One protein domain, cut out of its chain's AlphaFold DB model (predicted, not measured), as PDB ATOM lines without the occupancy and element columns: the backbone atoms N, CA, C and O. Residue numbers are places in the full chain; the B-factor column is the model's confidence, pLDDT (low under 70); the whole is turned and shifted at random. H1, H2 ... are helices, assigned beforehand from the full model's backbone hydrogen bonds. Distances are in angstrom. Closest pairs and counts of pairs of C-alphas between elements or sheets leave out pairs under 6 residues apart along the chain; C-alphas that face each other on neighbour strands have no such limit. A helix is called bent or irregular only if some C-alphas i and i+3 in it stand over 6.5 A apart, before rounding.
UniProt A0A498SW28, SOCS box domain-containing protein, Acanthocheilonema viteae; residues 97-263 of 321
ATOM      1  N   TYR A  97      48.581 -52.990 -22.397       83.88
ATOM      2  CA  TYR A  97      47.251 -53.570 -22.199       83.88
ATOM      3  C   TYR A  97      46.392 -53.615 -23.476       83.88
ATOM      4  O   TYR A  97      45.371 -54.299 -23.476       83.88
ATOM      5  N   THR A  98      46.791 -52.924 -24.552       87.25
ATOM      6  CA  THR A  98      46.151 -53.015 -25.877       87.25
ATOM      7  C   THR A  98      46.892 -53.938 -26.839       87.25
ATOM      8  O   THR A  98      46.342 -54.261 -27.884       87.25
ATOM      9  N   SER A  99      48.099 -54.402 -26.488       84.75
ATOM     10  CA  SER A  99      48.913 -55.320 -27.304       84.75
ATOM     11  C   SER A  99      48.118 -56.489 -27.909       84.75
ATOM     12  O   SER A  99      48.204 -56.680 -29.120       84.75
ATOM     13  N   PRO A 100      47.276 -57.224 -27.148       85.38
ATOM     14  CA  PRO A 100      46.543 -58.372 -27.698       85.38
ATOM     15  C   PRO A 100      45.486 -57.999 -28.749       85.38
ATOM     16  O   PRO A 100      45.008 -58.850 -29.493       85.38
ATOM     17  N   LEU A 101      45.073 -56.729 -28.807       87.44
ATOM     18  CA  LEU A 101      44.095 -56.259 -29.790       87.44
ATOM     19  C   LEU A 101      44.729 -56.071 -31.171       87.44
ATOM     20  O   LEU A 101      44.016 -56.148 -32.172       87.44
ATOM     21  N   PHE A 102      46.044 -55.844 -31.201       83.94
ATOM     22  CA  PHE A 102      46.793 -55.417 -32.380       83.94
ATOM     23  C   PHE A 102      47.764 -56.468 -32.910       83.94
ATOM     24  O   PHE A 102      48.201 -56.370 -34.051       83.94
ATOM     25  N   ASP A 103      48.027 -57.508 -32.122       84.12
ATOM     26  CA  ASP A 103      48.734 -58.711 -32.552       84.12
ATOM     27  C   ASP A 103      47.800 -59.604 -33.393       84.12
ATOM     28  O   ASP A 103      47.180 -60.555 -32.905       84.12
ATOM     29  N   ARG A 104      47.570 -59.198 -34.650       86.62
ATOM     30  CA  ARG A 104      46.641 -59.840 -35.594       86.62
ATOM     31  C   ARG A 104      47.341 -60.099 -36.919       86.62
ATOM     32  O   ARG A 104      47.971 -59.211 -37.472       86.62
ATOM     33  N   GLU A 105      47.159 -61.303 -37.448       87.31
ATOM     34  CA  GLU A 105      47.846 -61.770 -38.661       87.31
ATOM     35  C   GLU A 105      47.141 -61.356 -39.957       87.31
ATOM     36  O   GLU A 105      47.733 -61.419 -41.034       87.31
ATOM     37  N   TYR A 106      45.856 -60.994 -39.880       91.56
ATOM     38  CA  TYR A 106      45.030 -60.789 -41.065       91.56
ATOM     39  C   TYR A 106      44.359 -59.421 -41.103       91.56
ATOM     40  O   TYR A 106      43.864 -58.904 -40.098       91.56
ATOM     41  N   CYS A 107      44.240 -58.880 -42.310       91.38
ATOM     42  CA  CYS A 107      43.425 -57.712 -42.606       91.38
ATOM     43  C   CYS A 107      42.359 -58.032 -43.668       91.38
ATOM     44  O   CYS A 107      42.333 -59.110 -44.266       91.38
ATOM     45  N   THR A 108      41.435 -57.094 -43.875       95.12
ATOM     46  CA  THR A 108      40.357 -57.193 -44.869       95.12
ATOM     47  C   THR A 108      40.303 -55.941 -45.733       95.12
ATOM     48  O   THR A 108      40.916 -54.922 -45.417       95.12
ATOM     49  N   ALA A 109      39.505 -55.965 -46.803       96.75
ATOM     50  CA  ALA A 109      39.326 -54.789 -47.651       96.75
ATOM     51  C   ALA A 109      38.814 -53.563 -46.869       96.75
ATOM     52  O   ALA A 109      39.205 -52.442 -47.172       96.75
ATOM     53  N   LEU A 110      37.962 -53.738 -45.849       97.44
ATOM     54  CA  LEU A 110      37.496 -52.599 -45.049       97.44
ATOM     55  C   LEU A 110      38.606 -52.025 -44.159       97.44
ATOM     56  O   LEU A 110      38.647 -50.810 -43.957       97.44
ATOM     57  N   TYR A 111      39.504 -52.874 -43.654       94.75
ATOM     58  CA  TYR A 111      40.694 -52.424 -42.935       94.75
ATOM     59  C   TYR A 111      41.575 -51.565 -43.848       94.75
ATOM     60  O   TYR A 111      41.830 -50.408 -43.529       94.75
ATOM     61  N   GLU A 112      41.925 -52.085 -45.025       94.62
ATOM     62  CA  GLU A 112      42.750 -51.388 -46.018       94.62
ATOM     63  C   GLU A 112      42.137 -50.037 -46.426       94.62
ATOM     64  O   GLU A 112      42.800 -49.005 -46.412       94.62
ATOM     65  N   ALA A 113      40.831 -50.004 -46.721       96.25
ATOM     66  CA  ALA A 113      40.138 -48.762 -47.072       96.25
ATOM     67  C   ALA A 113      40.180 -47.723 -45.940       96.25
ATOM     68  O   ALA A 113      40.180 -46.518 -46.199       96.25
ATOM     69  N   THR A 114      40.175 -48.197 -44.692       95.12
ATOM     70  CA  THR A 114      40.263 -47.359 -43.496       95.12
ATOM     71  C   THR A 114      41.677 -46.815 -43.315       95.12
ATOM     72  O   THR A 114      41.822 -45.630 -43.017       95.12
ATOM     73  N   GLN A 115      42.702 -47.644 -43.534       91.81
ATOM     74  CA  GLN A 115      44.109 -47.243 -43.496       91.81
ATOM     75  C   GLN A 115      44.432 -46.216 -44.590       91.81
ATOM     76  O   GLN A 115      45.070 -45.210 -44.304       91.81
ATOM     77  N   ASN A 116      43.904 -46.412 -45.802       93.06
ATOM     78  CA  ASN A 116      44.050 -45.484 -46.931       93.06
ATOM     79  C   ASN A 116      43.197 -44.211 -46.795       93.06
ATOM     80  O   ASN A 116      43.167 -43.382 -47.704       93.06
ATOM     81  N   GLU A 117      42.453 -44.060 -45.694       94.31
ATOM     82  CA  GLU A 117      41.593 -42.904 -45.415       94.31
ATOM     83  C   GLU A 117      40.514 -42.660 -46.489       94.31
ATOM     84  O   GLU A 117      39.964 -41.562 -46.641       94.31
ATOM     85  N   ASN A 118      40.164 -43.700 -47.246       95.56
ATOM     86  CA  ASN A 118      39.314 -43.585 -48.417       95.56
ATOM     87  C   ASN A 118      37.836 -43.716 -48.032       95.56
ATOM     88  O   ASN A 118      37.196 -44.752 -48.236       95.56
ATOM     89  N   LEU A 119      37.269 -42.636 -47.482       97.06
ATOM     90  CA  LEU A 119      35.871 -42.591 -47.036       97.06
ATOM     91  C   LEU A 119      34.860 -43.094 -48.094       97.06
ATOM     92  O   LEU A 119      33.939 -43.823 -47.715       97.06
ATOM     93  N   PRO A 120      34.971 -42.763 -49.399       98.38
ATOM     94  CA  PRO A 120      34.101 -43.342 -50.424       98.38
ATOM     95  C   PRO A 120      34.133 -44.874 -50.492       98.38
ATOM     96  O   PRO A 120      33.071 -45.490 -50.607       98.38
ATOM     97  N   ILE A 121      35.315 -45.497 -50.415       98.56
ATOM     98  CA  ILE A 121      35.444 -46.962 -50.432       98.56
ATOM     99  C   ILE A 121      34.982 -47.565 -49.102       98.56
ATOM    100  O   ILE A 121      34.253 -48.554 -49.121       98.56
ATOM    101  N   VAL A 122      35.298 -46.938 -47.963       98.50
ATOM    102  CA  VAL A 122      34.778 -47.345 -46.643       98.50
ATOM    103  C   VAL A 122      33.250 -47.411 -46.662       98.50
ATOM    104  O   VAL A 122      32.671 -48.443 -46.333       98.50
ATOM    105  N   LYS A 123      32.588 -46.340 -47.122       98.62
ATOM    106  CA  LYS A 123      31.124 -46.291 -47.275       98.62
ATOM    107  C   LYS A 123      30.611 -47.415 -48.159       98.62
ATOM    108  O   LYS A 123      29.618 -48.055 -47.836       98.62
ATOM    109  N   LEU A 124      31.269 -47.634 -49.294       98.75
ATOM    110  CA  LEU A 124      30.876 -48.665 -50.244       98.75
ATOM    111  C   LEU A 124      30.949 -50.069 -49.623       98.75
ATOM    112  O   LEU A 124      30.014 -50.845 -49.792       98.75
ATOM    113  N   LEU A 125      32.021 -50.375 -48.888       98.69
ATOM    114  CA  LEU A 125      32.224 -51.667 -48.232       98.69
ATOM    115  C   LEU A 125      31.254 -51.881 -47.064       98.69
ATOM    116  O   LEU A 125      30.624 -52.934 -46.993       98.69
ATOM    117  N   ILE A 126      31.069 -50.882 -46.194       98.56
ATOM    118  CA  ILE A 126      30.109 -50.956 -45.079       98.56
ATOM    119  C   ILE A 126      28.682 -51.155 -45.609       98.56
ATOM    120  O   ILE A 126      27.983 -52.061 -45.161       98.56
ATOM    121  N   ASN A 127      28.270 -50.388 -46.626       98.38
ATOM    122  CA  ASN A 127      26.950 -50.538 -47.250       98.38
ATOM    123  C   ASN A 127      26.761 -51.899 -47.937       98.38
ATOM    124  O   ASN A 127      25.631 -52.354 -48.105       98.38
ATOM    125  N   ALA A 128      27.855 -52.545 -48.349       98.31
ATOM    126  CA  ALA A 128      27.842 -53.892 -48.901       98.31
ATOM    127  C   ALA A 128      27.841 -54.994 -47.823       98.31
ATOM    128  O   ALA A 128      27.770 -56.173 -48.167       98.31
ATOM    129  N   GLY A 129      27.884 -54.629 -46.536       97.75
ATOM    130  CA  GLY A 129      27.839 -55.555 -45.407       97.75
ATOM    131  C   GLY A 129      29.205 -56.028 -44.911       97.75
ATOM    132  O   GLY A 129      29.261 -57.060 -44.246       97.75
ATOM    133  N   ALA A 130      30.293 -55.312 -45.224       97.88
ATOM    134  CA  ALA A 130      31.614 -55.631 -44.686       97.88
ATOM    135  C   ALA A 130      31.617 -55.556 -43.153       97.88
ATOM    136  O   ALA A 130      31.078 -54.619 -42.553       97.88
ATOM    137  N   LYS A 131      32.253 -56.531 -42.507       97.50
ATOM    138  CA  LYS A 131      32.301 -56.605 -41.050       97.50
ATOM    139  C   LYS A 131      33.257 -55.556 -40.479       97.50
ATOM    140  O   LYS A 131      34.414 -55.441 -40.878       97.50
ATOM    141  N   MET A 132      32.769 -54.805 -39.492       97.56
ATOM    142  CA  MET A 132      33.487 -53.675 -38.887       97.56
ATOM    143  C   MET A 132      34.318 -54.042 -37.643       97.56
ATOM    144  O   MET A 132      35.216 -53.286 -37.267       97.56
ATOM    145  N   THR A 133      34.026 -55.180 -37.001       96.44
ATOM    146  CA  THR A 133      34.695 -55.673 -35.782       96.44
ATOM    147  C   THR A 133      34.925 -57.184 -35.843       96.44
ATOM    148  O   THR A 133      34.164 -57.923 -36.466       96.44
ATOM    149  N   TYR A 134      35.971 -57.675 -35.183       94.62
ATOM    150  CA  TYR A 134      36.371 -59.083 -35.163       94.62
ATOM    151  C   TYR A 134      36.778 -59.493 -33.750       94.62
ATOM    152  O   TYR A 134      37.232 -58.666 -32.967       94.62
ATOM    153  N   LYS A 135      36.584 -60.777 -33.427       92.62
ATOM    154  CA  LYS A 135      36.923 -61.329 -32.108       92.62
ATOM    155  C   LYS A 135      38.350 -61.862 -32.026       92.62
ATOM    156  O   LYS A 135      38.924 -61.867 -30.947       92.62
ATOM    157  N   ASN A 136      38.887 -62.324 -33.150       89.50
ATOM    158  CA  ASN A 136      40.208 -62.923 -33.276       89.50
ATOM    159  C   ASN A 136      40.664 -62.903 -34.747       89.50
ATOM    160  O   ASN A 136      39.859 -62.607 -35.638       89.50
ATOM    161  N   LEU A 137      41.937 -63.253 -34.977       85.62
ATOM    162  CA  LEU A 137      42.639 -63.421 -36.267       85.62
ATOM    163  C   LEU A 137      42.748 -62.168 -37.150       85.62
ATOM    164  O   LEU A 137      43.841 -61.829 -37.588       85.62
ATOM    165  N   CYS A 138      41.635 -61.486 -37.416       90.88
ATOM    166  CA  CYS A 138      41.590 -60.266 -38.211       90.88
ATOM    167  C   CYS A 138      41.651 -59.019 -37.330       90.88
ATOM    168  O   CYS A 138      41.002 -58.948 -36.282       90.88
ATOM    169  N   TYR A 139      42.350 -57.996 -37.809       90.06
ATOM    170  CA  TYR A 139      42.290 -56.669 -37.216       90.06
ATOM    171  C   TYR A 139      40.904 -56.051 -37.407       90.06
ATOM    172  O   TYR A 139      40.315 -56.128 -38.486       90.06
ATOM    173  N   SER A 140      40.380 -55.403 -36.366       93.50
ATOM    174  CA  SER A 140      39.096 -54.702 -36.440       93.50
ATOM    175  C   SER A 140      39.254 -53.338 -37.115       93.50
ATOM    176  O   SER A 140      39.868 -52.457 -36.506       93.50
ATOM    177  N   PRO A 141      38.646 -53.093 -38.298       94.62
ATOM    178  CA  PRO A 141      38.710 -51.786 -38.953       94.62
ATOM    179  C   PRO A 141      38.236 -50.653 -38.038       94.62
ATOM    180  O   PRO A 141      38.815 -49.574 -38.032       94.62
ATOM    181  N   PHE A 142      37.232 -50.912 -37.193       95.75
ATOM    182  CA  PHE A 142      36.751 -49.926 -36.228       95.75
ATOM    183  C   PHE A 142      37.805 -49.508 -35.189       95.75
ATOM    184  O   PHE A 142      37.853 -48.335 -34.823       95.75
ATOM    185  N   LEU A 143      38.656 -50.431 -34.722       92.81
ATOM    186  CA  LEU A 143      39.698 -50.110 -33.741       92.81
ATOM    187  C   LEU A 143      40.793 -49.234 -34.364       92.81
ATOM    188  O   LEU A 143      41.187 -48.250 -33.743       92.81
ATOM    189  N   LEU A 144      41.172 -49.500 -35.621       90.62
ATOM    190  CA  LEU A 144      42.119 -48.671 -36.380       90.62
ATOM    191  C   LEU A 144      41.658 -47.205 -36.457       90.62
ATOM    192  O   LEU A 144      42.438 -46.270 -36.256       90.62
ATOM    193  N   VAL A 145      40.359 -46.976 -36.685       91.06
ATOM    194  CA  VAL A 145      39.802 -45.616 -36.720       91.06
ATOM    195  C   VAL A 145      40.032 -44.882 -35.400       91.06
ATOM    196  O   VAL A 145      40.283 -43.677 -35.417       91.06
ATOM    197  N   LEU A 146      39.949 -45.572 -34.257       90.00
ATOM    198  CA  LEU A 146      40.141 -44.975 -32.932       90.00
ATOM    199  C   LEU A 146      41.609 -44.592 -32.683       90.00
ATOM    200  O   LEU A 146      41.860 -43.539 -32.083       90.00
ATOM    201  N   GLU A 147      42.553 -45.345 -33.243       84.56
ATOM    202  CA  GLU A 147      43.993 -45.070 -33.169       84.56
ATOM    203  C   GLU A 147      44.439 -43.880 -34.023       84.56
ATOM    204  O   GLU A 147      45.206 -43.038 -33.555       84.56
ATOM    205  N   ASN A 148      43.876 -43.698 -35.217       74.94
ATOM    206  CA  ASN A 148      44.337 -42.658 -36.148       74.94
ATOM    207  C   ASN A 148      43.770 -41.271 -35.821       74.94
ATOM    208  O   ASN A 148      42.563 -41.116 -35.686       74.94
ATOM    209  N   TYR A 149      44.595 -40.229 -35.674       65.81
ATOM    210  CA  TYR A 149      44.171 -38.902 -35.174       65.81
ATOM    211  C   TYR A 149      43.265 -38.101 -36.125       65.81
ATOM    212  O   TYR A 149      42.534 -37.227 -35.663       65.81
ATOM    213  N   LEU A 150      43.253 -38.412 -37.422       68.19
ATOM    214  CA  LEU A 150      42.764 -37.482 -38.445       68.19
ATOM    215  C   LEU A 150      41.348 -37.789 -38.988       68.19
ATOM    216  O   LEU A 150      40.728 -36.909 -39.576       68.19
ATOM    217  N   HIS A 151      40.773 -38.976 -38.747       77.75
ATOM    218  CA  HIS A 151      39.588 -39.434 -39.512       77.75
ATOM    219  C   HIS A 151      38.282 -39.464 -38.712       77.75
ATOM    220  O   HIS A 151      37.673 -40.516 -38.508       77.75
ATOM    221  N   ILE A 152      37.810 -38.295 -38.269       87.31
ATOM    222  CA  ILE A 152      36.505 -38.207 -37.597       87.31
ATOM    223  C   ILE A 152      35.348 -38.636 -38.513       87.31
ATOM    224  O   ILE A 152      34.420 -39.289 -38.046       87.31
ATOM    225  N   ASP A 153      35.413 -38.346 -39.813       93.31
ATOM    226  CA  ASP A 153      34.338 -38.685 -40.751       93.31
ATOM    227  C   ASP A 153      34.178 -40.193 -40.940       93.31
ATOM    228  O   ASP A 153      33.053 -40.689 -41.011       93.31
ATOM    229  N   ILE A 154      35.294 -40.929 -40.955       95.88
ATOM    230  CA  ILE A 154      35.280 -42.392 -40.988       95.88
ATOM    231  C   ILE A 154      34.693 -42.928 -39.678       95.88
ATOM    232  O   ILE A 154      33.792 -43.760 -39.725       95.88
ATOM    233  N   LEU A 155      35.091 -42.399 -38.512       95.31
ATOM    234  CA  LEU A 155      34.481 -42.789 -37.229       95.31
ATOM    235  C   LEU A 155      32.963 -42.602 -37.248       95.31
ATOM    236  O   LEU A 155      32.214 -43.504 -36.875       95.31
ATOM    237  N   LEU A 156      32.502 -41.436 -37.701       95.00
ATOM    238  CA  LEU A 156      31.079 -41.146 -37.807       95.00
ATOM    239  C   LEU A 156      30.375 -42.092 -38.783       95.00
ATOM    240  O   LEU A 156      29.220 -42.430 -38.545       95.00
ATOM    241  N   GLU A 157      31.038 -42.538 -39.849       97.50
ATOM    242  CA  GLU A 157      30.475 -43.513 -40.783       97.50
ATOM    243  C   GLU A 157      30.256 -44.884 -40.131       97.50
ATOM    244  O   GLU A 157      29.168 -45.443 -40.249       97.50
ATOM    245  N   PHE A 158      31.230 -45.391 -39.372       98.00
ATOM    246  CA  PHE A 158      31.074 -46.640 -38.617       98.00
ATOM    247  C   PHE A 158      29.925 -46.547 -37.599       98.00
ATOM    248  O   PHE A 158      29.094 -47.449 -37.499       98.00
ATOM    249  N   LEU A 159      29.827 -45.426 -36.874       97.31
ATOM    250  CA  LEU A 159      28.762 -45.203 -35.886       97.31
ATOM    251  C   LEU A 159      27.372 -45.079 -36.528       97.31
ATOM    252  O   LEU A 159      26.398 -45.575 -35.967       97.31
ATOM    253  N   LYS A 160      27.268 -44.443 -37.705       96.75
ATOM    254  CA  LYS A 160      26.015 -44.355 -38.478       96.75
ATOM    255  C   LYS A 160      25.518 -45.717 -38.956       96.75
ATOM    256  O   LYS A 160      24.316 -45.864 -39.146       96.75
ATOM    257  N   ASN A 161      26.421 -46.676 -39.133       97.81
ATOM    258  CA  ASN A 161      26.117 -48.023 -39.606       97.81
ATOM    259  C   ASN A 161      26.094 -49.066 -38.478       97.81
ATOM    260  O   ASN A 161      26.237 -50.256 -38.738       97.81
ATOM    261  N   ASP A 162      25.891 -48.635 -37.231       97.44
ATOM    262  CA  ASP A 162      25.657 -49.526 -36.089       97.44
ATOM    263  C   ASP A 162      26.775 -50.537 -35.820       97.44
ATOM    264  O   ASP A 162      26.528 -51.682 -35.439       97.44
ATOM    265  N   VAL A 163      28.029 -50.088 -35.949       98.06
ATOM    266  CA  VAL A 163      29.170 -50.855 -35.448       98.06
ATOM    267  C   VAL A 163      28.955 -51.251 -33.983       98.06
ATOM    268  O   VAL A 163      28.510 -50.443 -33.159       98.06
ATOM    269  N   ASP A 164      29.290 -52.502 -33.656       97.56
ATOM    270  CA  ASP A 164      29.246 -52.989 -32.281       97.56
ATOM    271  C   ASP A 164      30.403 -52.389 -31.473       97.56
ATOM    272  O   ASP A 164      31.494 -52.950 -31.367       97.56
ATOM    273  N   ILE A 165      30.150 -51.214 -30.900       97.38
ATOM    274  CA  ILE A 165      31.098 -50.491 -30.044       97.38
ATOM    275  C   ILE A 165      31.380 -51.212 -28.720       97.38
ATOM    276  O   ILE A 165      32.326 -50.842 -28.031       97.38
ATOM    277  N   ASN A 166      30.567 -52.209 -28.352       97.31
ATOM    278  CA  ASN A 166      30.711 -52.993 -27.127       97.31
ATOM    279  C   ASN A 166      31.316 -54.382 -27.386       97.31
ATOM    280  O   ASN A 166      31.320 -55.215 -26.480       97.31
ATOM    281  N   ALA A 167      31.828 -54.627 -28.598       96.81
ATOM    282  CA  ALA A 167      32.523 -55.859 -28.936       96.81
ATOM    283  C   ALA A 167      33.765 -56.062 -28.048       96.81
ATOM    284  O   ALA A 167      34.493 -55.117 -27.730       96.81
ATOM    285  N   ILE A 168      33.978 -57.318 -27.658       95.44
ATOM    286  CA  ILE A 168      35.101 -57.784 -26.842       95.44
ATOM    287  C   ILE A 168      35.764 -58.923 -27.620       95.44
ATOM    288  O   ILE A 168      35.075 -59.878 -28.005       95.44
ATOM    289  N   SER A 169      37.062 -58.795 -27.884       93.56
ATOM    290  CA  SER A 169      37.877 -59.842 -28.506       93.56
ATOM    291  C   SER A 169      38.228 -60.954 -27.523       93.56
ATOM    292  O   SER A 169      38.200 -60.766 -26.307       93.56
ATOM    293  N   ASP A 170      38.553 -62.129 -28.057       92.31
ATOM    294  CA  ASP A 170      38.825 -63.317 -27.241       92.31
ATOM    295  C   ASP A 170      40.123 -63.166 -26.418       92.31
ATOM    296  O   ASP A 170      40.230 -63.733 -25.334       92.31
ATOM    297  N   ASP A 171      41.068 -62.345 -26.887       84.50
ATOM    298  CA  ASP A 171      42.354 -62.071 -26.220       84.50
ATOM    299  C   ASP A 171      42.296 -60.856 -25.269       84.50
ATOM    300  O   ASP A 171      43.318 -60.371 -24.776       84.50
ATOM    301  N   ASN A 172      41.096 -60.321 -25.024       89.25
ATOM    302  CA  ASN A 172      40.887 -59.214 -24.102       89.25
ATOM    303  C   ASN A 172      41.026 -59.680 -22.644       89.25
ATOM    304  O   ASN A 172      40.245 -60.486 -22.146       89.25
ATOM    305  N   ASN A 173      41.982 -59.096 -21.921       88.50
ATOM    306  CA  ASN A 173      42.305 -59.504 -20.550       88.50
ATOM    307  C   ASN A 173      41.407 -58.887 -19.458       88.50
ATOM    308  O   ASN A 173      41.607 -59.173 -18.278       88.50
ATOM    309  N   PHE A 174      40.456 -58.014 -19.801       90.94
ATOM    310  CA  PHE A 174      39.744 -57.175 -18.824       90.94
ATOM    311  C   PHE A 174      38.211 -57.301 -18.867       90.94
ATOM    312  O   PHE A 174      37.536 -56.694 -18.034       90.94
ATOM    313  N   ASP A 175      37.637 -58.061 -19.809       91.94
ATOM    314  CA  ASP A 175      36.190 -58.112 -20.098       91.94
ATOM    315  C   ASP A 175      35.546 -56.714 -20.180       91.94
ATOM    316  O   ASP A 175      34.474 -56.456 -19.620       91.94
ATOM    317  N   VAL A 176      36.217 -55.778 -20.842       94.38
ATOM    318  CA  VAL A 176      35.661 -54.464 -21.197       94.38
ATOM    319  C   VAL A 176      35.707 -54.303 -22.714       94.38
ATOM    320  O   VAL A 176      36.534 -54.960 -23.339       94.38
ATOM    321  N   PRO A 177      34.881 -53.441 -23.331       96.50
ATOM    322  CA  PRO A 177      34.906 -53.271 -24.781       96.50
ATOM    323  C   PRO A 177      36.289 -52.914 -25.323       96.50
ATOM    324  O   PRO A 177      36.967 -52.043 -24.773       96.50
ATOM    325  N   ASP A 178      36.673 -53.502 -26.452       95.12
ATOM    326  CA  ASP A 178      37.969 -53.225 -27.086       95.12
ATOM    327  C   ASP A 178      38.089 -51.740 -27.456       95.12
ATOM    328  O   ASP A 178      39.111 -51.096 -27.227       95.12
ATOM    329  N   ALA A 179      36.987 -51.150 -27.927       95.06
ATOM    330  CA  ALA A 179      36.898 -49.729 -28.247       95.06
ATOM    331  C   ALA A 179      37.184 -48.819 -27.040       95.06
ATOM    332  O   ALA A 179      37.715 -47.718 -27.207       95.06
ATOM    333  N   LEU A 180      36.853 -49.266 -25.820       94.69
ATOM    334  CA  LEU A 180      37.195 -48.550 -24.592       94.69
ATOM    335  C   LEU A 180      38.704 -48.600 -24.354       94.69
ATOM    336  O   LEU A 180      39.293 -47.548 -24.120       94.69
ATOM    337  N   LEU A 181      39.323 -49.782 -24.443       92.06
ATOM    338  CA  LEU A 181      40.764 -49.952 -24.229       92.06
ATOM    339  C   LEU A 181      41.579 -49.067 -25.182       92.06
ATOM    340  O   LEU A 181      42.427 -48.303 -24.727       92.06
ATOM    341  N   VAL A 182      41.249 -49.083 -26.476       90.75
ATOM    342  CA  VAL A 182      41.924 -48.257 -27.497       90.75
ATOM    343  C   VAL A 182      41.672 -46.754 -27.297       90.75
ATOM    344  O   VAL A 182      42.545 -45.911 -27.516       90.75
ATOM    345  N   SER A 183      40.478 -46.373 -26.838       90.00
ATOM    346  CA  SER A 183      40.184 -44.962 -26.543       90.00
ATOM    347  C   SER A 183      40.945 -44.440 -25.318       90.00
ATOM    348  O   SER A 183      41.209 -43.240 -25.225       90.00
ATOM    349  N   LEU A 184      41.273 -45.324 -24.370       88.12
ATOM    350  CA  LEU A 184      42.062 -44.994 -23.184       88.12
ATOM    351  C   LEU A 184      43.556 -44.891 -23.504       88.12
ATOM    352  O   LEU A 184      44.197 -43.973 -22.994       88.12
ATOM    353  N   SER A 185      44.080 -45.763 -24.370       82.88
ATOM    354  CA  SER A 185      45.503 -45.790 -24.737       82.88
ATOM    355  C   SER A 185      45.957 -44.582 -25.551       82.88
ATOM    356  O   SER A 185      47.126 -44.238 -25.521       82.88
ATOM    357  N   THR A 186      45.042 -43.912 -26.254       73.44
ATOM    358  CA  THR A 186      45.358 -42.754 -27.112       73.44
ATOM    359  C   THR A 186      45.015 -41.397 -26.479       73.44
ATOM    360  O   THR A 186      45.103 -40.362 -27.137       73.44
ATOM    361  N   TYR A 187      44.531 -41.386 -25.229       68.50
ATOM    362  CA  TYR A 187      43.926 -40.239 -24.521       68.50
ATOM    363  C   TYR A 187      42.910 -39.392 -25.298       68.50
ATOM    364  O   TYR A 187      42.680 -38.217 -24.983       68.50
ATOM    365  N   LYS A 188      42.245 -39.948 -26.308       73.12
ATOM    366  CA  LYS A 188      41.286 -39.192 -27.122       73.12
ATOM    367  C   LYS A 188      39.947 -39.081 -26.408       73.12
ATOM    368  O   LYS A 188      38.958 -39.694 -26.813       73.12
ATOM    369  N   LEU A 189      39.904 -38.257 -25.356       78.56
ATOM    370  CA  LEU A 189      38.697 -38.016 -24.565       78.56
ATOM    371  C   LEU A 189      37.514 -37.632 -25.456       78.56
ATOM    372  O   LEU A 189      36.416 -38.122 -25.224       78.56
ATOM    373  N   ASP A 190      37.730 -36.843 -26.507       82.62
ATOM    374  CA  ASP A 190      36.678 -36.436 -27.444       82.62
ATOM    375  C   ASP A 190      36.013 -37.633 -28.140       82.62
ATOM    376  O   ASP A 190      34.785 -37.705 -28.233       82.62
ATOM    377  N   ARG A 191      36.801 -38.627 -28.563       86.75
ATOM    378  CA  ARG A 191      36.276 -39.855 -29.175       86.75
ATOM    379  C   ARG A 191      35.611 -40.747 -28.151       86.75
ATOM    380  O   ARG A 191      34.492 -41.193 -28.389       86.75
ATOM    381  N   LEU A 192      36.235 -40.927 -26.989       91.12
ATOM    382  CA  LEU A 192      35.619 -41.640 -25.875       91.12
ATOM    383  C   LEU A 192      34.254 -41.027 -25.525       91.12
ATOM    384  O   LEU A 192      33.273 -41.742 -25.354       91.12
ATOM    385  N   HIS A 193      34.156 -39.698 -25.490       88.81
ATOM    386  CA  HIS A 193      32.907 -38.978 -25.264       88.81
ATOM    387  C   HIS A 193      31.855 -39.273 -26.330       88.81
ATOM    388  O   HIS A 193      30.692 -39.484 -25.976       88.81
ATOM    389  N   ILE A 194      32.238 -39.303 -27.609       91.44
ATOM    390  CA  ILE A 194      31.340 -39.691 -28.703       91.44
ATOM    391  C   ILE A 194      30.853 -41.128 -28.491       91.44
ATOM    392  O   ILE A 194      29.644 -41.345 -28.483       91.44
ATOM    393  N   LEU A 195      31.752 -42.084 -28.240       95.31
ATOM    394  CA  LEU A 195      31.395 -43.491 -28.040       95.31
ATOM    395  C   LEU A 195      30.465 -43.690 -26.835       95.31
ATOM    396  O   LEU A 195      29.424 -44.333 -26.958       95.31
ATOM    397  N   LEU A 196      30.765 -43.071 -25.689       94.81
ATOM    398  CA  LEU A 196      29.898 -43.077 -24.501       94.81
ATOM    399  C   LEU A 196      28.512 -42.489 -24.820       94.81
ATOM    400  O   LEU A 196      27.470 -43.051 -24.462       94.81
ATOM    401  N   SER A 197      28.484 -41.383 -25.569       91.44
ATOM    402  CA  SER A 197      27.246 -40.754 -26.047       91.44
ATOM    403  C   SER A 197      26.493 -41.610 -27.068       91.44
ATOM    404  O   SER A 197      25.286 -41.421 -27.221       91.44
ATOM    405  N   CYS A 198      27.156 -42.580 -27.695       94.00
ATOM    406  CA  CYS A 198      26.561 -43.556 -28.604       94.00
ATOM    407  C   CYS A 198      26.271 -44.915 -27.945       94.00
ATOM    408  O   CYS A 198      25.798 -45.815 -28.624       94.00
ATOM    409  N   GLY A 199      26.482 -45.062 -26.630       94.56
ATOM    410  CA  GLY A 199      26.096 -46.270 -25.889       94.56
ATOM    411  C   GLY A 199      27.231 -47.242 -25.564       94.56
ATOM    412  O   GLY A 199      26.945 -48.383 -25.206       94.56
ATOM    413  N   LEU A 200      28.494 -46.810 -25.649       96.88
ATOM    414  CA  LEU A 200      29.621 -47.577 -25.118       96.88
ATOM    415  C   LEU A 200      29.408 -47.791 -23.612       96.88
ATOM    416  O   LEU A 200      29.287 -46.819 -22.860       96.88
ATOM    417  N   ASP A 201      29.355 -49.048 -23.181       95.62
ATOM    418  CA  ASP A 201      29.316 -49.424 -21.775       95.62
ATOM    419  C   ASP A 201      30.760 -49.480 -21.261       95.62
ATOM    420  O   ASP A 201      31.522 -50.367 -21.640       95.62
ATOM    421  N   PRO A 202      31.181 -48.552 -20.389       95.12
ATOM    422  CA  PRO A 202      32.547 -48.550 -19.880       95.12
ATOM    423  C   PRO A 202      32.845 -49.729 -18.944       95.12
ATOM    424  O   PRO A 202      33.994 -49.907 -18.545       95.12
ATOM    425  N   MET A 203      31.820 -50.490 -18.533       93.88
ATOM    426  CA  MET A 203      31.944 -51.681 -17.697       93.88
ATOM    427  C   MET A 203      32.841 -51.458 -16.471       93.88
ATOM    428  O   MET A 203      33.611 -52.336 -16.092       93.88
ATOM    429  N   LEU A 204      32.707 -50.298 -15.801       91.94
ATOM    430  CA  LEU A 204      33.555 -49.897 -14.663       91.94
ATOM    431  C   LEU A 204      33.692 -50.979 -13.584       91.94
ATOM    432  O   LEU A 204      34.717 -51.050 -12.917       91.94
ATOM    433  N   LYS A 205      32.676 -51.834 -13.418       89.81
ATOM    434  CA  LYS A 205      32.688 -52.997 -12.517       89.81
ATOM    435  C   LYS A 205      33.859 -53.971 -12.746       89.81
ATOM    436  O   LYS A 205      34.228 -54.658 -11.801       89.81
ATOM    437  N   ASN A 206      34.421 -54.018 -13.954       91.94
ATOM    438  CA  ASN A 206      35.490 -54.935 -14.357       91.94
ATOM    439  C   ASN A 206      36.890 -54.306 -14.293       91.94
ATOM    440  O   ASN A 206      37.873 -54.973 -14.574       91.94
ATOM    441  N   TRP A 207      37.006 -53.034 -13.903       92.56
ATOM    442  CA  TRP A 207      38.300 -52.349 -13.874       92.56
ATOM    443  C   TRP A 207      39.172 -52.727 -12.662       92.56
ATOM    444  O   TRP A 207      40.354 -52.393 -12.663       92.56
ATOM    445  N   CYS A 208      38.603 -53.376 -11.631       89.94
ATOM    446  CA  CYS A 208      39.336 -53.801 -10.430       89.94
ATOM    447  C   CYS A 208      40.177 -55.057 -10.691       89.94
ATOM    448  O   CYS A 208      39.709 -55.995 -11.336       89.94
ATOM    449  N   GLY A 209      41.367 -55.136 -10.085       87.81
ATOM    450  CA  GLY A 209      42.249 -56.309 -10.199       87.81
ATOM    451  C   GLY A 209      41.707 -57.592  -9.547       87.81
ATOM    452  O   GLY A 209      42.277 -58.669  -9.720       87.81
ATOM    453  N   CYS A 210      40.586 -57.515  -8.819       87.88
ATOM    454  CA  CYS A 210      40.020 -58.636  -8.060       87.88
ATOM    455  C   CYS A 210      39.583 -59.828  -8.923       87.88
ATOM    456  O   CYS A 210      39.425 -60.922  -8.386       87.88
ATOM    457  N   LYS A 211      39.336 -59.624 -10.222       79.00
ATOM    458  CA  LYS A 211      38.831 -60.672 -11.120       79.00
ATOM    459  C   LYS A 211      39.942 -61.440 -11.848       79.00
ATOM    460  O   LYS A 211      39.760 -62.622 -12.119       79.00
ATOM    461  N   TYR A 212      41.087 -60.807 -12.105       76.38
ATOM    462  CA  TYR A 212      42.150 -61.339 -12.972       76.38
ATOM    463  C   TYR A 212      43.496 -61.438 -12.255       76.38
ATOM    464  O   TYR A 212      44.504 -60.927 -12.731       76.38
ATOM    465  N   GLY A 213      43.521 -62.045 -11.065       68.19
ATOM    466  CA  GLY A 213      44.782 -62.332 -10.370       68.19
ATOM    467  C   GLY A 213      45.663 -61.099 -10.114       68.19
ATOM    468  O   GLY A 213      46.879 -61.202 -10.220       68.19
ATOM    469  N   ASN A 214      45.050 -59.957  -9.773       67.94
ATOM    470  CA  ASN A 214      45.670 -58.636  -9.569       67.94
ATOM    471  C   ASN A 214      46.035 -57.843 -10.834       67.94
ATOM    472  O   ASN A 214      46.652 -56.790 -10.715       67.94
ATOM    473  N   GLN A 215      45.614 -58.257 -12.031       82.19
ATOM    474  CA  GLN A 215      45.760 -57.414 -13.219       82.19
ATOM    475  C   GLN A 215      44.645 -56.355 -13.261       82.19
ATOM    476  O   GLN A 215      43.528 -56.606 -13.713       82.19
ATOM    477  N   SER A 216      44.932 -55.167 -12.728       90.06
ATOM    478  CA  SER A 216      43.984 -54.051 -12.677       90.06
ATOM    479  C   SER A 216      44.063 -53.187 -13.938       90.06
ATOM    480  O   SER A 216      45.109 -52.614 -14.254       90.06
ATOM    481  N   LEU A 217      42.936 -53.029 -14.647       91.94
ATOM    482  CA  LEU A 217      42.851 -52.049 -15.735       91.94
ATOM    483  C   LEU A 217      43.081 -50.633 -15.198       91.94
ATOM    484  O   LEU A 217      43.730 -49.827 -15.856       91.94
ATOM    485  N   LEU A 218      42.576 -50.328 -13.999       91.69
ATOM    486  CA  LEU A 218      42.761 -49.022 -13.378       91.69
ATOM    487  C   LEU A 218      44.248 -48.707 -13.160       91.69
ATOM    488  O   LEU A 218      44.677 -47.607 -13.502       91.69
ATOM    489  N   GLU A 219      45.031 -49.653 -12.639       89.50
ATOM    490  CA  GLU A 219      46.475 -49.461 -12.444       89.50
ATOM    491  C   GLU A 219      47.199 -49.249 -13.778       89.50
ATOM    492  O   GLU A 219      47.969 -48.297 -13.905       89.50
ATOM    493  N   ASN A 220      46.889 -50.057 -14.798       89.06
ATOM    494  CA  ASN A 220      47.466 -49.916 -16.140       89.06
ATOM    495  C   ASN A 220      47.158 -48.546 -16.767       89.06
ATOM    496  O   ASN A 220      48.037 -47.888 -17.322       89.06
ATOM    497  N   VAL A 221      45.914 -48.082 -16.638       89.69
ATOM    498  CA  VAL A 221      45.472 -46.768 -17.128       89.69
ATOM    499  C   VAL A 221      46.135 -45.634 -16.338       89.69
ATOM    500  O   VAL A 221      46.460 -44.604 -16.915       89.69
ATOM    501  N   MET A 222      46.375 -45.804 -15.034       87.44
ATOM    502  CA  MET A 222      47.084 -44.816 -14.207       87.44
ATOM    503  C   MET A 222      48.579 -44.714 -14.518       87.44
ATOM    504  O   MET A 222      49.165 -43.657 -14.295       87.44
ATOM    505  N   GLN A 223      49.193 -45.797 -14.991       85.19
ATOM    506  CA  GLN A 223      50.601 -45.824 -15.398       85.19
ATOM    507  C   GLN A 223      50.819 -45.275 -16.813       85.19
ATOM    508  O   GLN A 223      51.948 -44.951 -17.178       85.19
ATOM    509  N   SER A 224      49.753 -45.152 -17.607       80.12
ATOM    510  CA  SER A 224      49.821 -44.580 -18.947       80.12
ATOM    511  C   SER A 224      50.114 -43.068 -18.872       80.12
ATOM    512  O   SER A 224      49.404 -42.347 -18.163       80.12
ATOM    513  N   PRO A 225      51.134 -42.562 -19.601       69.19
ATOM    514  CA  PRO A 225      51.545 -41.148 -19.557       69.19
ATOM    515  C   PRO A 225      50.440 -40.192 -20.023       69.19
ATOM    516  O   PRO A 225      50.403 -39.014 -19.667       69.19
ATOM    517  N   ASP A 226      49.520 -40.739 -20.797       66.31
ATOM    518  CA  ASP A 226      48.405 -40.092 -21.449       66.31
ATOM    519  C   ASP A 226      47.301 -39.661 -20.474       66.31
ATOM    520  O   ASP A 226      46.663 -38.622 -20.651       66.31
ATOM    521  N   VAL A 227      47.100 -40.383 -19.368       69.12
ATOM    522  CA  VAL A 227      45.974 -40.131 -18.458       69.12
ATOM    523  C   VAL A 227      46.319 -39.075 -17.409       69.12
ATOM    524  O   VAL A 227      46.521 -39.352 -16.229       69.12
ATOM    525  N   ALA A 228      46.282 -37.806 -17.823       68.81
ATOM    526  CA  ALA A 228      46.633 -36.674 -16.957       68.81
ATOM    527  C   ALA A 228      45.717 -36.502 -15.722       68.81
ATOM    528  O   ALA A 228      46.104 -35.871 -14.738       68.81
ATOM    529  N   ASN A 229      44.472 -37.010 -15.750       83.81
ATOM    530  CA  ASN A 229      43.555 -36.909 -14.606       83.81
ATOM    531  C   ASN A 229      42.576 -38.090 -14.502       83.81
ATOM    532  O   ASN A 229      41.393 -37.977 -14.848       83.81
ATOM    533  N   ILE A 230      43.048 -39.204 -13.933       88.19
ATOM    534  CA  ILE A 230      42.245 -40.414 -13.692       88.19
ATOM    535  C   ILE A 230      40.945 -40.130 -12.924       88.19
ATOM    536  O   ILE A 230      39.893 -40.688 -13.225       88.19
ATOM    537  N   LYS A 231      40.965 -39.191 -11.971       88.56
ATOM    538  CA  LYS A 231      39.773 -38.826 -11.196       88.56
ATOM    539  C   LYS A 231      38.697 -38.183 -12.071       88.56
ATOM    540  O   LYS A 231      37.513 -38.462 -11.876       88.56
ATOM    541  N   LYS A 232      39.079 -37.322 -13.021       86.81
ATOM    542  CA  LYS A 232      38.151 -36.712 -13.988       86.81
ATOM    543  C   LYS A 232      37.596 -37.771 -14.944       86.81
ATOM    544  O   LYS A 232      36.387 -37.789 -15.157       86.81
ATOM    545  N   LEU A 233      38.449 -38.668 -15.442       89.88
ATOM    546  CA  LEU A 233      38.047 -39.785 -16.301       89.88
ATOM    547  C   LEU A 233      37.034 -40.700 -15.600       89.88
ATOM    548  O   LEU A 233      35.940 -40.910 -16.107       89.88
ATOM    549  N   LEU A 234      37.326 -41.173 -14.389       91.06
ATOM    550  CA  LEU A 234      36.404 -42.043 -13.654       91.06
ATOM    551  C   LEU A 234      35.062 -41.355 -13.361       91.06
ATOM    552  O   LEU A 234      34.007 -41.971 -13.503       91.06
ATOM    553  N   LYS A 235      35.072 -40.058 -13.018       88.06
ATOM    554  CA  LYS A 235      33.835 -39.270 -12.867       88.06
ATOM    555  C   LYS A 235      33.029 -39.183 -14.161       88.06
ATOM    556  O   LYS A 235      31.805 -39.230 -14.102       88.06
ATOM    557  N   LEU A 236      33.696 -39.070 -15.309       89.44
ATOM    558  CA  LEU A 236      33.037 -39.129 -16.608       89.44
ATOM    559  C   LEU A 236      32.372 -40.493 -16.817       89.44
ATOM    560  O   LEU A 236      31.174 -40.552 -17.090       89.44
ATOM    561  N   LEU A 237      33.121 -41.582 -16.644       92.19
ATOM    562  CA  LEU A 237      32.630 -42.942 -16.879       92.19
ATOM    563  C   LEU A 237      31.458 -43.314 -15.959       92.19
ATOM    564  O   LEU A 237      30.534 -44.010 -16.385       92.19
ATOM    565  N   LEU A 238      31.421 -42.788 -14.729       90.19
ATOM    566  CA  LEU A 238      30.286 -42.939 -13.810       90.19
ATOM    567  C   LEU A 238      28.948 -42.453 -14.382       90.19
ATOM    568  O   LEU A 238      27.902 -43.007 -14.047       90.19
ATOM    569  N   HIS A 239      28.942 -41.441 -15.254       89.69
ATOM    570  CA  HIS A 239      27.709 -40.989 -15.905       89.69
ATOM    571  C   HIS A 239      27.129 -42.023 -16.883       89.69
ATOM    572  O   HIS A 239      25.940 -41.952 -17.206       89.69
ATOM    573  N   TYR A 240      27.932 -42.993 -17.308       93.00
ATOM    574  CA  TYR A 240      27.565 -44.039 -18.263       93.00
ATOM    575  C   TYR A 240      27.554 -45.437 -17.634       93.00
ATOM    576  O   TYR A 240      27.112 -46.386 -18.266       93.00
ATOM    577  N   SER A 241      27.976 -45.562 -16.373       91.75
ATOM    578  CA  SER A 241      28.073 -46.846 -15.677       91.75
ATOM    579  C   SER A 241      26.907 -47.065 -14.717       91.75
ATOM    580  O   SER A 241      26.511 -46.126 -14.016       91.75
ATOM    581  N   PRO A 242      26.381 -48.296 -14.604       89.00
ATOM    582  CA  PRO A 242      25.329 -48.607 -13.650       89.00
ATOM    583  C   PRO A 242      25.847 -48.702 -12.219       89.00
ATOM    584  O   PRO A 242      25.050 -48.553 -11.317       89.00
ATOM    585  N   SER A 243      27.131 -48.946 -11.966       82.38
ATOM    586  CA  SER A 243      27.704 -48.911 -10.615       82.38
ATOM    587  C   SER A 243      29.230 -48.898 -10.676       82.38
ATOM    588  O   SER A 243      29.825 -49.233 -11.702       82.38
ATOM    589  N   ILE A 244      29.867 -48.547  -9.557       85.94
ATOM    590  CA  ILE A 244      31.274 -48.899  -9.319       85.94
ATOM    591  C   ILE A 244      31.384 -50.374  -8.906       85.94
ATOM    592  O   ILE A 244      30.383 -50.947  -8.457       85.94
ATOM    593  N   PRO A 245      32.566 -51.005  -9.035       86.88
ATOM    594  CA  PRO A 245      32.780 -52.345  -8.515       86.88
ATOM    595  C   PRO A 245      32.433 -52.446  -7.026       86.88
ATOM    596  O   PRO A 245      32.806 -51.588  -6.224       86.88
ATOM    597  N   ALA A 246      31.743 -53.524  -6.655       85.19
ATOM    598  CA  ALA A 246      31.500 -53.883  -5.258       85.19
ATOM    599  C   ALA A 246      32.605 -54.791  -4.680       85.19
ATOM    600  O   ALA A 246      32.676 -54.934  -3.464       85.19
ATOM    601  N   CYS A 247      33.464 -55.361  -5.546       87.38
ATOM    602  CA  CYS A 247      34.590 -56.250  -5.212       87.38
ATOM    603  C   CYS A 247      35.544 -55.632  -4.175       87.38
ATOM    604  O   CYS A 247      36.034 -56.317  -3.285       87.38
ATOM    605  N   CYS A 248      35.819 -54.331  -4.301       87.94
ATOM    606  CA  CYS A 248      36.837 -53.626  -3.532       87.94
ATOM    607  C   CYS A 248      36.551 -52.115  -3.501       87.94
ATOM    608  O   CYS A 248      35.525 -51.640  -3.994       87.94
ATOM    609  N   ASN A 249      37.469 -51.340  -2.918       88.00
ATOM    610  CA  ASN A 249      37.386 -49.876  -2.872       88.00
ATOM    611  C   ASN A 249      38.390 -49.176  -3.805       88.00
ATOM    612  O   ASN A 249      38.534 -47.964  -3.710       88.00
ATOM    613  N   GLU A 250      39.058 -49.903  -4.704       89.25
ATOM    614  CA  GLU A 250      40.120 -49.383  -5.582       89.25
ATOM    615  C   GLU A 250      39.659 -48.144  -6.374       89.25
ATOM    616  O   GLU A 250      40.185 -47.045  -6.198       89.25
ATOM    617  N   ILE A 251      38.555 -48.273  -7.118       89.31
ATOM    618  CA  ILE A 251      37.931 -47.156  -7.844       89.31
ATOM    619  C   ILE A 251      37.314 -46.134  -6.878       89.31
ATOM    620  O   ILE A 251      37.456 -44.924  -7.058       89.31
ATOM    621  N   ALA A 252      36.626 -46.601  -5.828       88.06
ATOM    622  CA  ALA A 252      35.920 -45.733  -4.880       88.06
ATOM    623  C   ALA A 252      36.862 -44.741  -4.174       88.06
ATOM    624  O   ALA A 252      36.506 -43.578  -3.969       88.06
ATOM    625  N   ASN A 253      38.077 -45.185  -3.842       89.12
ATOM    626  CA  ASN A 253      39.093 -44.386  -3.168       89.12
ATOM    627  C   ASN A 253      39.553 -43.193  -4.020       89.12
ATOM    628  O   ASN A 253      39.768 -42.111  -3.476       89.12
ATOM    629  N   ILE A 254      39.634 -43.351  -5.346       89.62
ATOM    630  CA  ILE A 254      40.059 -42.281  -6.265       89.62
ATOM    631  C   ILE A 254      38.953 -41.236  -6.448       89.62
ATOM    632  O   ILE A 254      39.199 -40.023  -6.423       89.62
ATOM    633  N   ILE A 255      37.711 -41.688  -6.639       85.31
ATOM    634  CA  ILE A 255      36.592 -40.781  -6.925       85.31
ATOM    635  C   ILE A 255      36.170 -40.018  -5.654       85.31
ATOM    636  O   ILE A 255      35.903 -38.811  -5.724       85.31
ATOM    637  N   GLY A 256      36.199 -40.689  -4.496       80.69
ATOM    638  CA  GLY A 256      35.956 -40.132  -3.163       80.69
ATOM    639  C   GLY A 256      34.849 -40.862  -2.388       80.69
ATOM    640  O   GLY A 256      33.849 -41.288  -2.962       80.69
ATOM    641  N   LYS A 257      34.998 -40.945  -1.055       60.41
ATOM    642  CA  LYS A 257      34.136 -41.724  -0.133       60.41
ATOM    643  C   LYS A 257      32.652 -41.308  -0.081       60.41
ATOM    644  O   LYS A 257      31.837 -42.087   0.394       60.41
ATOM    645  N   ASN A 258      32.292 -40.119  -0.575       60.88
ATOM    646  CA  ASN A 258      30.930 -39.565  -0.466       60.88
ATOM    647  C   ASN A 258      29.988 -39.950  -1.623       60.88
ATOM    648  O   ASN A 258      28.872 -39.440  -1.697       60.88
ATOM    649  N   LEU A 259      30.413 -40.811  -2.552       63.44
ATOM    650  CA  LEU A 259      29.540 -41.302  -3.618       63.44
ATOM    651  C   LEU A 259      28.763 -42.534  -3.160       63.44
ATOM    652  O   LEU A 259      29.348 -43.553  -2.793       63.44
ATOM    653  N   SER A 260      27.433 -42.446  -3.231       64.44
ATOM    654  CA  SER A 260      26.558 -43.602  -3.044       64.44
ATOM    655  C   SER A 260      26.954 -44.708  -4.024       64.44
ATOM    656  O   SER A 260      26.942 -44.496  -5.237       64.44
ATOM    657  N   LYS A 261      27.272 -45.900  -3.499       66.56
ATOM    658  CA  LYS A 261      27.509 -47.106  -4.314       66.56
ATOM    659  C   LYS A 261      26.246 -47.545  -5.067       66.56
ATOM    660  O   LYS A 261      26.345 -48.258  -6.061       66.56
ATOM    661  N   VAL A 262      25.076 -47.100  -4.600       71.12
ATOM    662  CA  VAL A 262      23.776 -47.356  -5.220       71.12
ATOM    663  C   VAL A 262      23.379 -46.150  -6.078       71.12
ATOM    664  O   VAL A 262      23.265 -45.038  -5.549       71.12
ATOM    665  N   PRO A 263      23.155 -46.324  -7.387       81.19
ATOM    666  CA  PRO A 263      22.710 -45.242  -8.253       81.19
ATOM    667  C   PRO A 263      21.247 -44.908  -8.009       81.19
ATOM    668  O   PRO A 263      20.448 -45.741  -7.587       81.19
TER     669      PRO A 263
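This is residues 97 to 263 of the 321 residues of the protein "SOCS box domain-containing protein" of Acanthocheilonema viteae (UniProt A0A498SW28). Look for a chain wound in stacked turns: the helix pairs H2 and H3, H4 and H5, H6 and H7, and H8 and H9 follow one another along the longest axis, with H2, H4, H6 and H8 in one row and H3, H5, H7 and H9 in a second row beside it. H1 packs on H6 from the side, H10 caps the far end by crossing H9, and the stack is loosest at H8, which touches no helix. You have 167 residues here with ten named helices, H1 to H10 in order along the chain, and no named strand; the class is all helix, though only 77 of the residues are in named elements, under half. The whole is compact, with a radius of gyration of the C-alphas of 16.5 A, yet elongated in outline, spanning 51 by 29 by 27 A.

Start at H5, residues 152 to 160, one of the four nine-residue helices that are the longest by residues. It touches H3, residues 119 to 127, the same way at a shallow tilt of 12 degrees; their closest C-alphas, those of Leu 119 and Ile 154, are 6.1 A apart. H5 and H4, residues 141 to 147, touch as a helical hairpin, opposite ways at a steep tilt of 41 degrees, with the C-alphas of Val 145 and Leu 155 closest at 6.0 A. H4 and H6, residues 178 to 185, are the hubs, touching three helices each; they touch each other the same way at a shallow tilt of 17 degrees, closest at the C-alphas of Leu 143 and Ala 179, 6.2 A. On from H4, look at H2, residues 109 to 115: they touch the same way at a shallow tilt of 11 degrees, and the C-alphas of Tyr 111 and Pro 141 are closest at 4.5 A. H2 and H3 touch as a helical hairpin, closest at the C-alphas of Ala 113 and Val 122, 5.6 A. H6 and H7, residues 189 to 197, touch as another, with the C-alphas of Ser 183 and Leu 192 closest at 5.7 A. H1, residues 97 to 102, touches H6 at a steep tilt of 55 degrees, closest at the C-alphas of Thr 98 and Leu 181, 6.4 A. H8, residues 217 to 223, is close but not clearly touching H6, with the C-alphas of Leu 184 and Val 221 closest at 7.2 A. H9, residues 230 to 238, and H7 are near each other. H9 touches H10, residues 250 to 255, about perpendicular at 84 degrees, closest at the C-alphas of Lys 231 and Ile 255, 5.7 A. Of the eight touching pairs, five are at a shallow tilt: the packing is part aligned, part crossed. Each O i to N i+4 pair is within hydrogen-bond range in H2, H3, H5, H6, H7, H8 and H9; H4 has 2 of 3, H10 1 of 2, and H1 0 of 2 but 2 of 3 O i to N i+3 pairs.

Find C-alpha 152 at (36.505, -38.207, -37.597); from there H5 runs 12.2 A to C-alpha 160. H9 is also 12.2 A long, and H3 and H7 are 11.9 A each. H1 begins at C-alpha 97, at (47.251, -53.570, -22.199), and is irregular: C-alphas 97 and 100 are 7.3 A apart. H10 ends at C-alpha 255, at (36.592, -40.781, -6.925).

The two C-alphas farthest apart, those of Ile 121 and Asn 258, are 50.7 A apart. The printed part has no cut. Look for long links from H3 to H4, H5 to H6, H7 to H8 and H9 to H10. The mean pLDDT of the printed part is 88.7; residues 149 to 150, 187, 213 to 214, 225 to 228 and 257 to 261 are under 70.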